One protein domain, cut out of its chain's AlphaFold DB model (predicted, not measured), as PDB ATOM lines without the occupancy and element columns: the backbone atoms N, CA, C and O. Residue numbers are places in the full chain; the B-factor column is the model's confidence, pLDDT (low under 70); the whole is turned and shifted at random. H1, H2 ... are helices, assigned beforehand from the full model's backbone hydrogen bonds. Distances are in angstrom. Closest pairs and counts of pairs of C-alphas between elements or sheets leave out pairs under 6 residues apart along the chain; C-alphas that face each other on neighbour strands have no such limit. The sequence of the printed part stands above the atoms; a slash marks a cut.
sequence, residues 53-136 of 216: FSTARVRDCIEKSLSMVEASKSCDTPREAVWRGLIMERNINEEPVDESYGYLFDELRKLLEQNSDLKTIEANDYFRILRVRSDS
ATOM      1  N   PHE A  53     119.770  93.006 154.111       91.00
ATOM      2  CA  PHE A  53     119.202  93.612 155.321       91.00
ATOM      3  C   PHE A  53     120.035  94.785 155.871       91.00
ATOM      4  O   PHE A  53     119.642  95.419 156.849       91.00
ATOM      5  N   SER A  54     121.178  95.103 155.255       93.06
ATOM      6  CA  SER A  54     122.006  96.256 155.613       93.06
ATOM      7  C   SER A  54     122.432  97.020 154.363       93.06
ATOM      8  O   SER A  54     123.281  96.564 153.601       93.06
ATOM      9  N   THR A  55     121.899  98.228 154.184       93.50
ATOM     10  CA  THR A  55     122.214  99.103 153.040       93.50
ATOM     11  C   THR A  55     123.714  99.396 152.943       93.50
ATOM     12  O   THR A  55     124.300  99.339 151.864       93.50
ATOM     13  N   ALA A  56     124.381  99.591 154.084       94.38
ATOM     14  CA  ALA A  56     125.829  99.755 154.145       94.38
ATOM     15  C   ALA A  56     126.589  98.522 153.625       94.38
ATOM     16  O   ALA A  56     127.573  98.689 152.906       94.38
ATOM     17  N   ARG A  57     126.131  97.301 153.945       95.69
ATOM     18  CA  ARG A  57     126.745  96.061 153.439       95.69
ATOM     19  C   ARG A  57     126.461  95.836 151.958       95.69
ATOM     20  O   ARG A  57     127.343  95.357 151.262       95.69
ATOM     21  N   VAL A  58     125.286  96.219 151.462       96.44
ATOM     22  CA  VAL A  58     124.973  96.165 150.022       96.44
ATOM     23  C   VAL A  58     125.904  97.087 149.243       96.44
ATOM     24  O   VAL A  58     126.513  96.658 148.267       96.44
ATOM     25  N   ARG A  59     126.076  98.328 149.713       97.19
ATOM     26  CA  ARG A  59     127.022  99.284 149.126       97.19
ATOM     27  C   ARG A  59     128.446  98.732 149.116       97.19
ATOM     28  O   ARG A  59     129.080  98.709 148.070       97.19
ATOM     29  N   ASP A  60     128.925  98.262 150.266       97.12
ATOM     30  CA  ASP A  60     130.265  97.677 150.393       97.12
ATOM     31  C   ASP A  60     130.450  96.470 149.460       97.12
ATOM     32  O   ASP A  60     131.482  96.347 148.804       97.12
ATOM     33  N   CYS A  61     129.425  95.622 149.342       97.81
ATOM     34  CA  CYS A  61     129.431  94.479 148.439       97.81
ATOM     35  C   CYS A  61     129.589  94.906 146.974       97.81
ATOM     36  O   CYS A  61     130.429  94.350 146.265       97.81
ATOM     37  N   ILE A  62     128.810  95.892 146.523       97.81
ATOM     38  CA  ILE A  62     128.856  96.388 145.142       97.81
ATOM     39  C   ILE A  62     130.223  97.009 144.835       97.81
ATOM     40  O   ILE A  62     130.866  96.613 143.864       97.81
ATOM     41  N   GLU A  63     130.700  97.925 145.676       97.69
ATOM     42  CA  GLU A  63     131.946  98.657 145.418       97.69
ATOM     43  C   GLU A  63     133.178  97.742 145.454       97.69
ATOM     44  O   GLU A  63     134.067  97.840 144.602       97.69
ATOM     45  N   LYS A  64     133.215  96.776 146.381       97.69
ATOM     46  CA  LYS A  64     134.274  95.758 146.399       97.69
ATOM     47  C   LYS A  64     134.191  94.822 145.201       97.69
ATOM     48  O   LYS A  64     135.235  94.471 144.665       97.69
ATOM     49  N   SER A  65     132.991  94.443 144.758       97.56
ATOM     50  CA  SER A  65     132.826  93.608 143.558       97.56
ATOM     51  C   SER A  65     133.361  94.315 142.314       97.56
ATOM     52  O   SER A  65     134.131  93.719 141.565       97.56
ATOM     53  N   LEU A  66     133.028  95.598 142.129       97.00
ATOM     54  CA  LEU A  66     133.559  96.423 141.037       97.00
ATOM     55  C   LEU A  66     135.087  96.490 141.094       97.00
ATOM     56  O   LEU A  66     135.754  96.125 140.129       97.00
ATOM     57  N   SER A  67     135.636  96.828 142.264       96.25
ATOM     58  CA  SER A  67     137.087  96.909 142.479       96.25
ATOM     59  C   SER A  67     137.799  95.583 142.184       96.25
ATOM     60  O   SER A  67     138.889  95.570 141.616       96.25
ATOM     61  N   MET A  68     137.191  94.453 142.562       95.31
ATOM     62  CA  MET A  68     137.730  93.118 142.301       95.31
ATOM     63  C   MET A  68     137.817  92.828 140.800       95.31
ATOM     64  O   MET A  68     138.870  92.389 140.337       95.31
ATOM     65  N   VAL A  69     136.736  93.068 140.048       95.19
ATOM     66  CA  VAL A  69     136.695  92.803 138.597       95.19
ATOM     67  C   VAL A  69     137.611  93.764 137.831       95.19
ATOM     68  O   VAL A  69     138.304  93.359 136.901       95.19
ATOM     69  N   GLU A  70     137.677  95.032 138.234       94.94
ATOM     70  CA  GLU A  70     138.602  96.004 137.642       94.94
ATOM     71  C   GLU A  70     140.066  95.593 137.856       94.94
ATOM     72  O   GLU A  70     140.881  95.637 136.930       94.94
ATOM     73  N   ALA A  71     140.405  95.140 139.065       93.56
ATOM     74  CA  ALA A  71     141.762  94.727 139.405       93.56
ATOM     75  C   ALA A  71     142.212  93.452 138.673       93.56
ATOM     76  O   ALA A  71     143.408  93.313 138.396       93.56
ATOM     77  N   SER A  72     141.296  92.534 138.339       90.69
ATOM     78  CA  SER A  72     141.648  91.304 137.620       90.69
ATOM     79  C   SER A  72     141.986  91.539 136.150       90.69
ATOM     80  O   SER A  72     142.653  90.693 135.554       90.69
ATOM     81  N   LYS A  73     141.556  92.669 135.561       85.31
ATOM     82  CA  LYS A  73     141.762  93.018 134.138       85.31
ATOM     83  C   LYS A  73     141.328  91.909 133.168       85.31
ATOM     84  O   LYS A  73     141.865  91.783 132.074       85.31
ATOM     85  N   SER A  74     140.385  91.078 133.600       80.44
ATOM     86  CA  SER A  74     139.871  89.925 132.857       80.44
ATOM     87  C   SER A  74     138.597  90.241 132.076       80.44
ATOM     88  O   SER A  74     138.098  89.382 131.357       80.44
ATOM     89  N   CYS A  75     138.054  91.447 132.243       81.06
ATOM     90  CA  CYS A  75     136.813  91.890 131.634       81.06
ATOM     91  C   CYS A  75     136.947  93.349 131.188       81.06
ATOM     92  O   CYS A  75     137.364  94.198 131.977       81.06
ATOM     93  N   ASP A  76     136.555  93.631 129.946       83.94
ATOM     94  CA  ASP A  76     136.553  94.985 129.379       83.94
ATOM     95  C   ASP A  76     135.395  95.843 129.916       83.94
ATOM     96  O   ASP A  76     135.449  97.072 129.870       83.94
ATOM     97  N   THR A  77     134.360  95.209 130.478       91.50
ATOM     98  CA  THR A  77     133.180  95.872 131.044       91.50
ATOM     99  C   THR A  77     132.930  95.460 132.506       91.50
ATOM    100  O   THR A  77     131.908  94.842 132.811       91.50
ATOM    101  N   PRO A  78     133.803  95.833 133.474       93.44
ATOM    102  CA  PRO A  78     133.673  95.419 134.879       93.44
ATOM    103  C   PRO A  78     132.304  95.710 135.498       93.44
ATOM    104  O   PRO A  78     131.727  94.864 136.180       93.44
ATOM    105  N   ARG A  79     131.745  96.888 135.197       95.38
ATOM    106  CA  ARG A  79     130.387  97.263 135.606       95.38
ATOM    107  C   ARG A  79     129.357  96.247 135.121       95.38
ATOM    108  O   ARG A  79     128.482  95.864 135.892       95.38
ATOM    109  N   GLU A  80     129.447  95.843 133.857       95.00
ATOM    110  CA  GLU A  80     128.521  94.890 133.250       95.00
ATOM    111  C   GLU A  80     128.626  93.512 133.886       95.00
ATOM    112  O   GLU A  80     127.608  92.935 134.270       95.00
ATOM    113  N   ALA A  81     129.853  93.033 134.084       94.38
ATOM    114  CA  ALA A  81     130.098  91.765 134.750       94.38
ATOM    115  C   ALA A  81     129.496  91.723 136.161       94.38
ATOM    116  O   ALA A  81     128.839  90.749 136.538       94.38
ATOM    117  N   VAL A  82     129.660  92.806 136.928       96.69
ATOM    118  CA  VAL A  82     129.107  92.899 138.282       96.69
ATOM    119  C   VAL A  82     127.586  92.952 138.258       96.69
ATOM    120  O   VAL A  82     126.958  92.145 138.943       96.69
ATOM    121  N   TRP A  83     126.969  93.861 137.490       97.00
ATOM    122  CA  TRP A  83     125.516  94.006 137.583       97.00
ATOM    123  C   TRP A  83     124.787  92.780 137.033       97.00
ATOM    124  O   TRP A  83     123.817  92.347 137.654       97.00
ATOM    125  N   ARG A  84     125.264  92.181 135.933       95.44
ATOM    126  CA  ARG A  84     124.699  90.937 135.390       95.44
ATOM    127  C   ARG A  84     124.911  89.788 136.363       95.44
ATOM    128  O   ARG A  84     123.970  89.062 136.682       95.44
ATOM    129  N   GLY A  85     126.133  89.658 136.875       94.62
ATOM    130  CA  GLY A  85     126.513  88.537 137.715       94.62
ATOM    131  C   GLY A  85     125.837  88.532 139.080       94.62
ATOM    132  O   GLY A  85     125.437  87.469 139.534       94.62
ATOM    133  N   LEU A  86     125.640  89.686 139.721       96.12
ATOM    134  CA  LEU A  86     124.990  89.777 141.037       96.12
ATOM    135  C   LEU A  86     123.529  89.300 141.033       96.12
ATOM    136  O   LEU A  86     123.052  88.808 142.054       96.12
ATOM    137  N   ILE A  87     122.836  89.408 139.897       94.94
ATOM    138  CA  ILE A  87     121.459  88.916 139.713       94.94
ATOM    139  C   ILE A  87     121.388  87.660 138.837       94.94
ATOM    140  O   ILE A  87     120.311  87.267 138.395       94.94
ATOM    141  N   MET A  88     122.526  87.009 138.590       93.31
ATOM    142  CA  MET A  88     122.613  85.777 137.804       93.31
ATOM    143  C   MET A  88     122.056  85.896 136.374       93.31
ATOM    144  O   MET A  88     121.522  84.923 135.855       93.31
ATOM    145  N   GLU A  89     122.133  87.071 135.742       92.38
ATOM    146  CA  GLU A  89     121.566  87.350 134.407       92.38
ATOM    147  C   GLU A  89     120.051  87.094 134.260       92.38
ATOM    148  O   GLU A  89     119.540  86.975 133.141       92.38
ATOM    149  N   ARG A  90     119.304  87.032 135.369       92.19
ATOM    150  CA  ARG A  90     117.865  86.736 135.362       92.19
ATOM    151  C   ARG A  90     117.063  87.777 136.123       92.19
ATOM    152  O   ARG A  90     117.473  88.252 137.179       92.19
ATOM    153  N   ASN A  91     115.896  88.111 135.583       91.88
ATOM    154  CA  ASN A  91     114.919  88.927 136.287       91.88
ATOM    155  C   ASN A  91     114.128  88.081 137.305       91.88
ATOM    156  O   ASN A  91     114.340  86.874 137.453       91.88
ATOM    157  N   ILE A  92     113.186  88.711 138.012       88.88
ATOM    158  CA  ILE A  92     112.352  88.031 139.016       88.88
ATOM    159  C   ILE A  92     111.471  86.913 138.426       88.88
ATOM    160  O   ILE A  92     111.081  85.998 139.145       88.88
ATOM    161  N   ASN A  93     111.196  86.972 137.120       89.31
ATOM    162  CA  ASN A  93     110.388  86.011 136.373       89.31
ATOM    163  C   ASN A  93     111.233  84.932 135.673       89.31
ATOM    164  O   ASN A  93     110.689  84.181 134.869       89.31
ATOM    165  N   GLU A  94     112.540  84.833 135.959       85.94
ATOM    166  CA  GLU A  94     113.476  83.890 135.316       85.94
ATOM    167  C   GLU A  94     113.775  84.166 133.832       85.94
ATOM    168  O   GLU A  94     114.357  83.332 133.127       85.94
ATOM    169  N   GLU A  95     113.439  85.350 133.335       90.56
ATOM    170  CA  GLU A  95     113.753  85.751 131.966       90.56
ATOM    171  C   GLU A  95     115.145  86.403 131.910       90.56
ATOM    172  O   GLU A  95     115.589  86.990 132.904       90.56
ATOM    173  N   PRO A  96     115.861  86.299 130.774       91.69
ATOM    174  CA  PRO A  96     117.131  86.993 130.587       91.69
ATOM    175  C   PRO A  96     116.994  88.505 130.791       91.69
ATOM    176  O   PRO A  96     116.039  89.118 130.319       91.69
ATOM    177  N   VAL A  97     117.968  89.105 131.471       92.50
ATOM    178  CA  VAL A  97     118.010  90.560 131.697       92.50
ATOM    179  C   VAL A  97     118.601  91.309 130.504       92.50
ATOM    180  O   VAL A  97     119.644  90.933 129.958       92.50
ATOM    181  N   ASP A  98     117.956  92.413 130.137       95.00
ATOM    182  CA  ASP A  98     118.450  93.370 129.145       95.00
ATOM    183  C   ASP A  98     119.190  94.555 129.802       95.00
ATOM    184  O   ASP A  98     119.351  94.625 131.022       95.00
ATOM    185  N   GLU A  99     119.659  95.499 128.985       95.19
ATOM    186  CA  GLU A  99     120.423  96.672 129.436       95.19
ATOM    187  C   GLU A  99     119.666  97.589 130.409       95.19
ATOM    188  O   GLU A  99     120.297  98.352 131.146       95.19
ATOM    189  N   SER A 100     118.330  97.516 130.475       96.94
ATOM    190  CA  SER A 100     117.549  98.336 131.405       96.94
ATOM    191  C   SER A 100     117.918  98.079 132.870       96.94
ATOM    192  O   SER A 100     117.937  99.004 133.684       96.94
ATOM    193  N   TYR A 101     118.326  96.849 133.190       97.44
ATOM    194  CA  TYR A 101     118.777  96.455 134.525       97.44
ATOM    195  C   TYR A 101     120.114  97.083 134.911       97.44
ATOM    196  O   TYR A 101     120.351  97.322 136.096       97.44
ATOM    197  N   GLY A 102     120.953  97.434 133.934       97.81
ATOM    198  CA  GLY A 102     122.135  98.250 134.175       97.81
ATOM    199  C   GLY A 102     121.762  99.636 134.717       97.81
ATOM    200  O   GLY A 102     122.388 100.118 135.658       97.81
ATOM    201  N   TYR A 103     120.715 100.275 134.183       98.19
ATOM    202  CA  TYR A 103     120.262 101.571 134.706       98.19
ATOM    203  C   TYR A 103     119.685 101.450 136.120       98.19
ATOM    204  O   TYR A 103     119.972 102.300 136.962       98.19
ATOM    205  N   LEU A 104     118.934 100.380 136.406       98.25
ATOM    206  CA  LEU A 104     118.421 100.105 137.753       98.25
ATOM    207  C   LEU A 104     119.551  99.847 138.759       98.25
ATOM    208  O   LEU A 104     119.461 100.273 139.909       98.25
ATOM    209  N   PHE A 105     120.628  99.187 138.332       98.56
ATOM    210  CA  PHE A 105     121.833  99.013 139.141       98.56
ATOM    211  C   PHE A 105     122.503 100.354 139.469       98.56
ATOM    212  O   PHE A 105     122.840 100.608 140.625       98.56
ATOM    213  N   ASP A 106     122.660 101.244 138.486       98.38
ATOM    214  CA  ASP A 106     123.226 102.577 138.734       98.38
ATOM    215  C   ASP A 106     122.324 103.434 139.627       98.38
ATOM    216  O   ASP A 106     122.817 104.199 140.458       98.38
ATOM    217  N   GLU A 107     121.003 103.323 139.473       98.44
ATOM    218  CA  GLU A 107     120.039 103.967 140.364       98.44
ATOM    219  C   GLU A 107     120.204 103.468 141.803       98.44
ATOM    220  O   GLU A 107     120.338 104.282 142.717       98.44
ATOM    221  N   LEU A 108     120.288 102.149 142.007       98.50
ATOM    222  CA  LEU A 108     120.539 101.564 143.323       98.50
ATOM    223  C   LEU A 108     121.828 102.114 143.941       98.50
ATOM    224  O   LEU A 108     121.830 102.507 145.108       98.50
ATOM    225  N   ARG A 109     122.919 102.187 143.170       98.25
ATOM    226  CA  ARG A 109     124.188 102.756 143.650       98.25
ATOM    227  C   ARG A 109     124.022 104.196 144.129       98.25
ATOM    228  O   ARG A 109     124.446 104.507 145.239       98.25
ATOM    229  N   LYS A 110     123.320 105.041 143.368       98.25
ATOM    230  CA  LYS A 110     123.031 106.431 143.767       98.25
ATOM    231  C   LYS A 110     122.232 106.507 145.070       98.25
ATOM    232  O   LYS A 110     122.571 107.303 145.942       98.25
ATOM    233  N   LEU A 111     121.205 105.670 145.231       98.19
ATOM    234  CA  LEU A 111     120.418 105.605 146.470       98.19
ATOM    235  C   LEU A 111     121.289 105.198 147.673       98.19
ATOM    236  O   LEU A 111     121.191 105.772 148.759       98.19
ATOM    237  N   LEU A 112     122.193 104.235 147.479       97.19
ATOM    238  CA  LEU A 112     123.123 103.773 148.513       97.19
ATOM    239  C   LEU A 112     124.174 104.831 148.889       97.19
ATOM    240  O   LEU A 112     124.529 104.960 150.064       97.19
ATOM    241  N   GLU A 113     124.672 105.599 147.921       96.75
ATOM    242  CA  GLU A 113     125.579 106.734 148.149       96.75
ATOM    243  C   GLU A 113     124.900 107.852 148.947       96.75
ATOM    244  O   GLU A 113     125.495 108.423 149.862       96.75
ATOM    245  N   GLN A 114     123.625 108.111 148.657       96.62
ATOM    246  CA  GLN A 114     122.802 109.093 149.363       96.62
ATOM    247  C   GLN A 114     122.359 108.625 150.757       96.62
ATOM    248  O   GLN A 114     121.736 109.393 151.488       96.62
ATOM    249  N   ASN A 115     122.704 107.394 151.152       95.19
ATOM    250  CA  ASN A 115     122.242 106.748 152.381       95.19
ATOM    251  C   ASN A 115     120.707 106.773 152.503       95.19
ATOM    252  O   ASN A 115     120.173 106.986 153.595       95.19
ATOM    253  N   SER A 116     120.003 106.574 151.383       95.25
ATOM    254  CA  SER A 116     118.546 106.457 151.373       95.25
ATOM    255  C   SER A 116     118.082 105.345 152.315       95.25
ATOM    256  O   SER A 116     118.777 104.347 152.534       95.25
ATOM    257  N   ASP A 117     116.892 105.515 152.890       91.62
ATOM    258  CA  ASP A 117     116.305 104.505 153.761       91.62
ATOM    259  C   ASP A 117     115.955 103.213 152.999       91.62
ATOM    260  O   ASP A 117     115.837 103.183 151.769       91.62
ATOM    261  N   LEU A 118     115.771 102.125 153.752       89.44
ATOM    262  CA  LEU A 118     115.492 100.806 153.186       89.44
ATOM    263  C   LEU A 118     114.200 100.778 152.357       89.44
ATOM    264  O   LEU A 118     114.162 100.077 151.356       89.44
ATOM    265  N   LYS A 119     113.170 101.553 152.722       91.69
ATOM    266  CA  LYS A 119     111.895 101.576 151.988       91.69
ATOM    267  C   LYS A 119     112.083 102.168 150.590       91.69
ATOM    268  O   LYS A 119     111.485 101.686 149.634       91.69
ATOM    269  N   THR A 120     112.919 103.196 150.475       95.50
ATOM    270  CA  THR A 120     113.281 103.802 149.189       95.50
ATOM    271  C   THR A 120     114.113 102.832 148.344       95.50
ATOM    272  O   THR A 120     113.848 102.669 147.158       95.50
ATOM    273  N   ILE A 121     115.078 102.140 148.954       96.06
ATOM    274  CA  ILE A 121     115.903 101.126 148.273       96.06
ATOM    275  C   ILE A 121     115.064  99.924 147.814       96.06
ATOM    276  O   ILE A 121     115.268  99.416 146.716       96.06
ATOM    277  N   GLU A 122     114.085  99.491 148.608       94.94
ATOM    278  CA  GLU A 122     113.174  98.392 148.264       94.94
ATOM    279  C   GLU A 122     112.269  98.696 147.062       94.94
ATOM    280  O   GLU A 122     111.753  97.761 146.452       94.94
ATOM    281  N   ALA A 123     112.099  99.969 146.692       96.06
ATOM    282  CA  ALA A 123     111.378 100.353 145.482       96.06
ATOM    283  C   ALA A 123     112.190 100.119 144.194       96.06
ATOM    284  O   ALA A 123     111.612 100.111 143.111       96.06
ATOM    285  N   ASN A 124     113.508  99.913 144.292       97.62
ATOM    286  CA  ASN A 124     114.360  99.617 143.146       97.62
ATOM    287  C   ASN A 124     114.288  98.119 142.787       97.62
ATOM    288  O   ASN A 124     114.624  97.241 143.588       97.62
ATOM    289  N   ASP A 125     113.876  97.816 141.557       96.62
ATOM    290  CA  ASP A 125     113.656  96.433 141.115       96.62
ATOM    291  C   ASP A 125     114.941  95.597 141.074       96.62
ATOM    292  O   ASP A 125     114.905  94.402 141.378       96.62
ATOM    293  N   TYR A 126     116.091  96.214 140.793       97.75
ATOM    294  CA  TYR A 126     117.372  95.514 140.844       97.75
ATOM    295  C   TYR A 126     117.680  95.025 142.266       97.75
ATOM    296  O   TYR A 126     118.034  93.859 142.457       97.75
ATOM    297  N   PHE A 127     117.482  95.873 143.282       97.56
ATOM    298  CA  PHE A 127     117.646  95.483 144.684       97.56
ATOM    299  C   PHE A 127     116.716  94.333 145.078       97.56
ATOM    300  O   PHE A 127     117.138  93.399 145.763       97.56
ATOM    301  N   ARG A 128     115.456  94.368 144.627       95.94
ATOM    302  CA  ARG A 128     114.486  93.294 144.890       95.94
ATOM    303  C   ARG A 128     114.963  91.958 144.325       95.94
ATOM    304  O   ARG A 128     114.868  90.945 145.013       95.94
ATOM    305  N   ILE A 129     115.514  91.957 143.112       95.50
ATOM    306  CA  ILE A 129     116.067  90.750 142.488       95.50
ATOM    307  C   ILE A 129     117.305  90.273 143.247       95.50
ATOM    308  O   ILE A 129     117.362  89.107 143.630       95.50
ATOM    309  N   LEU A 130     118.257  91.168 143.534       95.88
ATOM    310  CA  LEU A 130     119.457  90.853 144.315       95.88
ATOM    311  C   LEU A 130     119.101  90.177 145.649       95.88
ATOM    312  O   LEU A 130     119.697  89.166 146.015       95.88
ATOM    313  N   ARG A 131     118.099  90.714 146.354       94.69
ATOM    314  CA  ARG A 131     117.616  90.187 147.634       94.69
ATOM    315  C   ARG A 131     117.003  88.798 147.529       94.69
ATOM    316  O   ARG A 131     117.236  87.972 148.401       94.69
ATOM    317  N   VAL A 132     116.205  88.541 146.498       91.00
ATOM    318  CA  VAL A 132     115.550  87.235 146.328       91.00
ATOM    319  C   VAL A 132     116.542  86.170 145.863       91.00
ATOM    320  O   VAL A 132     116.422  85.016 146.261       91.00
ATOM    321  N   ARG A 133     117.516  86.545 145.026       87.19
ATOM    322  CA  ARG A 133     118.391  85.585 144.342       87.19
ATOM    323  C   ARG A 133     119.679  85.270 145.083       87.19
ATOM    324  O   ARG A 133     120.112  84.122 145.075       87.19
ATOM    325  N   SER A 134     120.283  86.284 145.689       91.56
ATOM    326  CA  SER A 134     121.699  86.225 146.050       91.56
ATOM    327  C   SER A 134     121.955  86.656 147.490       91.56
ATOM    328  O   SER A 134     123.107  86.717 147.910       91.56
ATOM    329  N   ASP A 135     120.918  86.976 148.268       94.12
ATOM    330  CA  ASP A 135     121.106  87.292 149.682       94.12
ATOM    331  C   ASP A 135     121.747  86.117 150.423       94.12
ATOM    332  O   ASP A 135     121.413  84.955 150.202       94.12
ATOM    333  N   SER A 136     122.672  86.433 151.327       93.75
ATOM    334  CA  SER A 136     123.453  85.462 152.094       93.75
ATOM    335  C   SER A 136     124.405  84.600 151.255       93.75
ATOM    336  O   SER A 136     124.871  83.570 151.737       93.75
TER     337      SER A 136
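Overview. This is residues 53 to 136 of the 216 residues of an uncharacterized protein of Lophiotrema nucula (UniProt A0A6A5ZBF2). A long helix, H1, runs along one side of a small cluster of crossed helices, with H3 in the middle touching the other four. H1 crosses H3 near its first turns and H2 near its last, H2 and H5 cross H3 about perpendicular, and little H4 packs near H3's far end; residues 71 to 76 stick out, and a loop, residues 87 to 99, swings out on the side away from H1. The printed part has 84 residues, with named helices H1 to H5 in chain order and no named strand: all helix. It is compact, with a radius of gyration of the C-alphas of 12.3 A and spans of 36 by 28 by 23 A.

Arrangement. H1, residues 55 to 72, touches H3, residues 100 to 113, with residues 55 to 59 alone, at a steep tilt of 61 degrees, opposite ways; the closest C-alphas, of Arg 59 and Leu 112, are 6.0 A apart. With residues 62 to 70 alone, H1 touches H2, residues 78 to 86, at a steep tilt of 51 degrees, opposite ways; the closest C-alphas, of Val 69 and Pro 78, are 5.5 A apart. H3, the hub, touches H5, residues 125 to 134, about perpendicular at 90 degrees; the closest C-alphas, of Leu 104 and Tyr 126, are 5.6 A apart. H2 and H3 touch about perpendicular at 85 degrees; the closest C-alphas, of Trp 83 and Gly 102, are 6.4 A apart. H4, residues 118 to 122, touches H3; the closest C-alphas, of Leu 111 and Ile 121, are 6.6 A apart. H1 and H5 are apart. In H1 to H5, every O i to N i+4 pair is within hydrogen-bond range.

Along the chain. H1 measures 26.0 A from C-alpha 55 at (122.214, 99.103, 153.040) to C-alpha 72. H3 measures 20.4 A, H5 13.9 A, H2 12.0 A and H4 6.0 A; H5 ends with C-alpha 134 at (121.699, 86.225, 146.050).

Size, cuts and confidence. The C-alphas of Ser 74 and Lys 119, the two farthest apart, are 35.8 A apart. The link from H2 to H3 is long; the others are tight. The printed part has no cut, and no printed residue is under 70 in pLDDT.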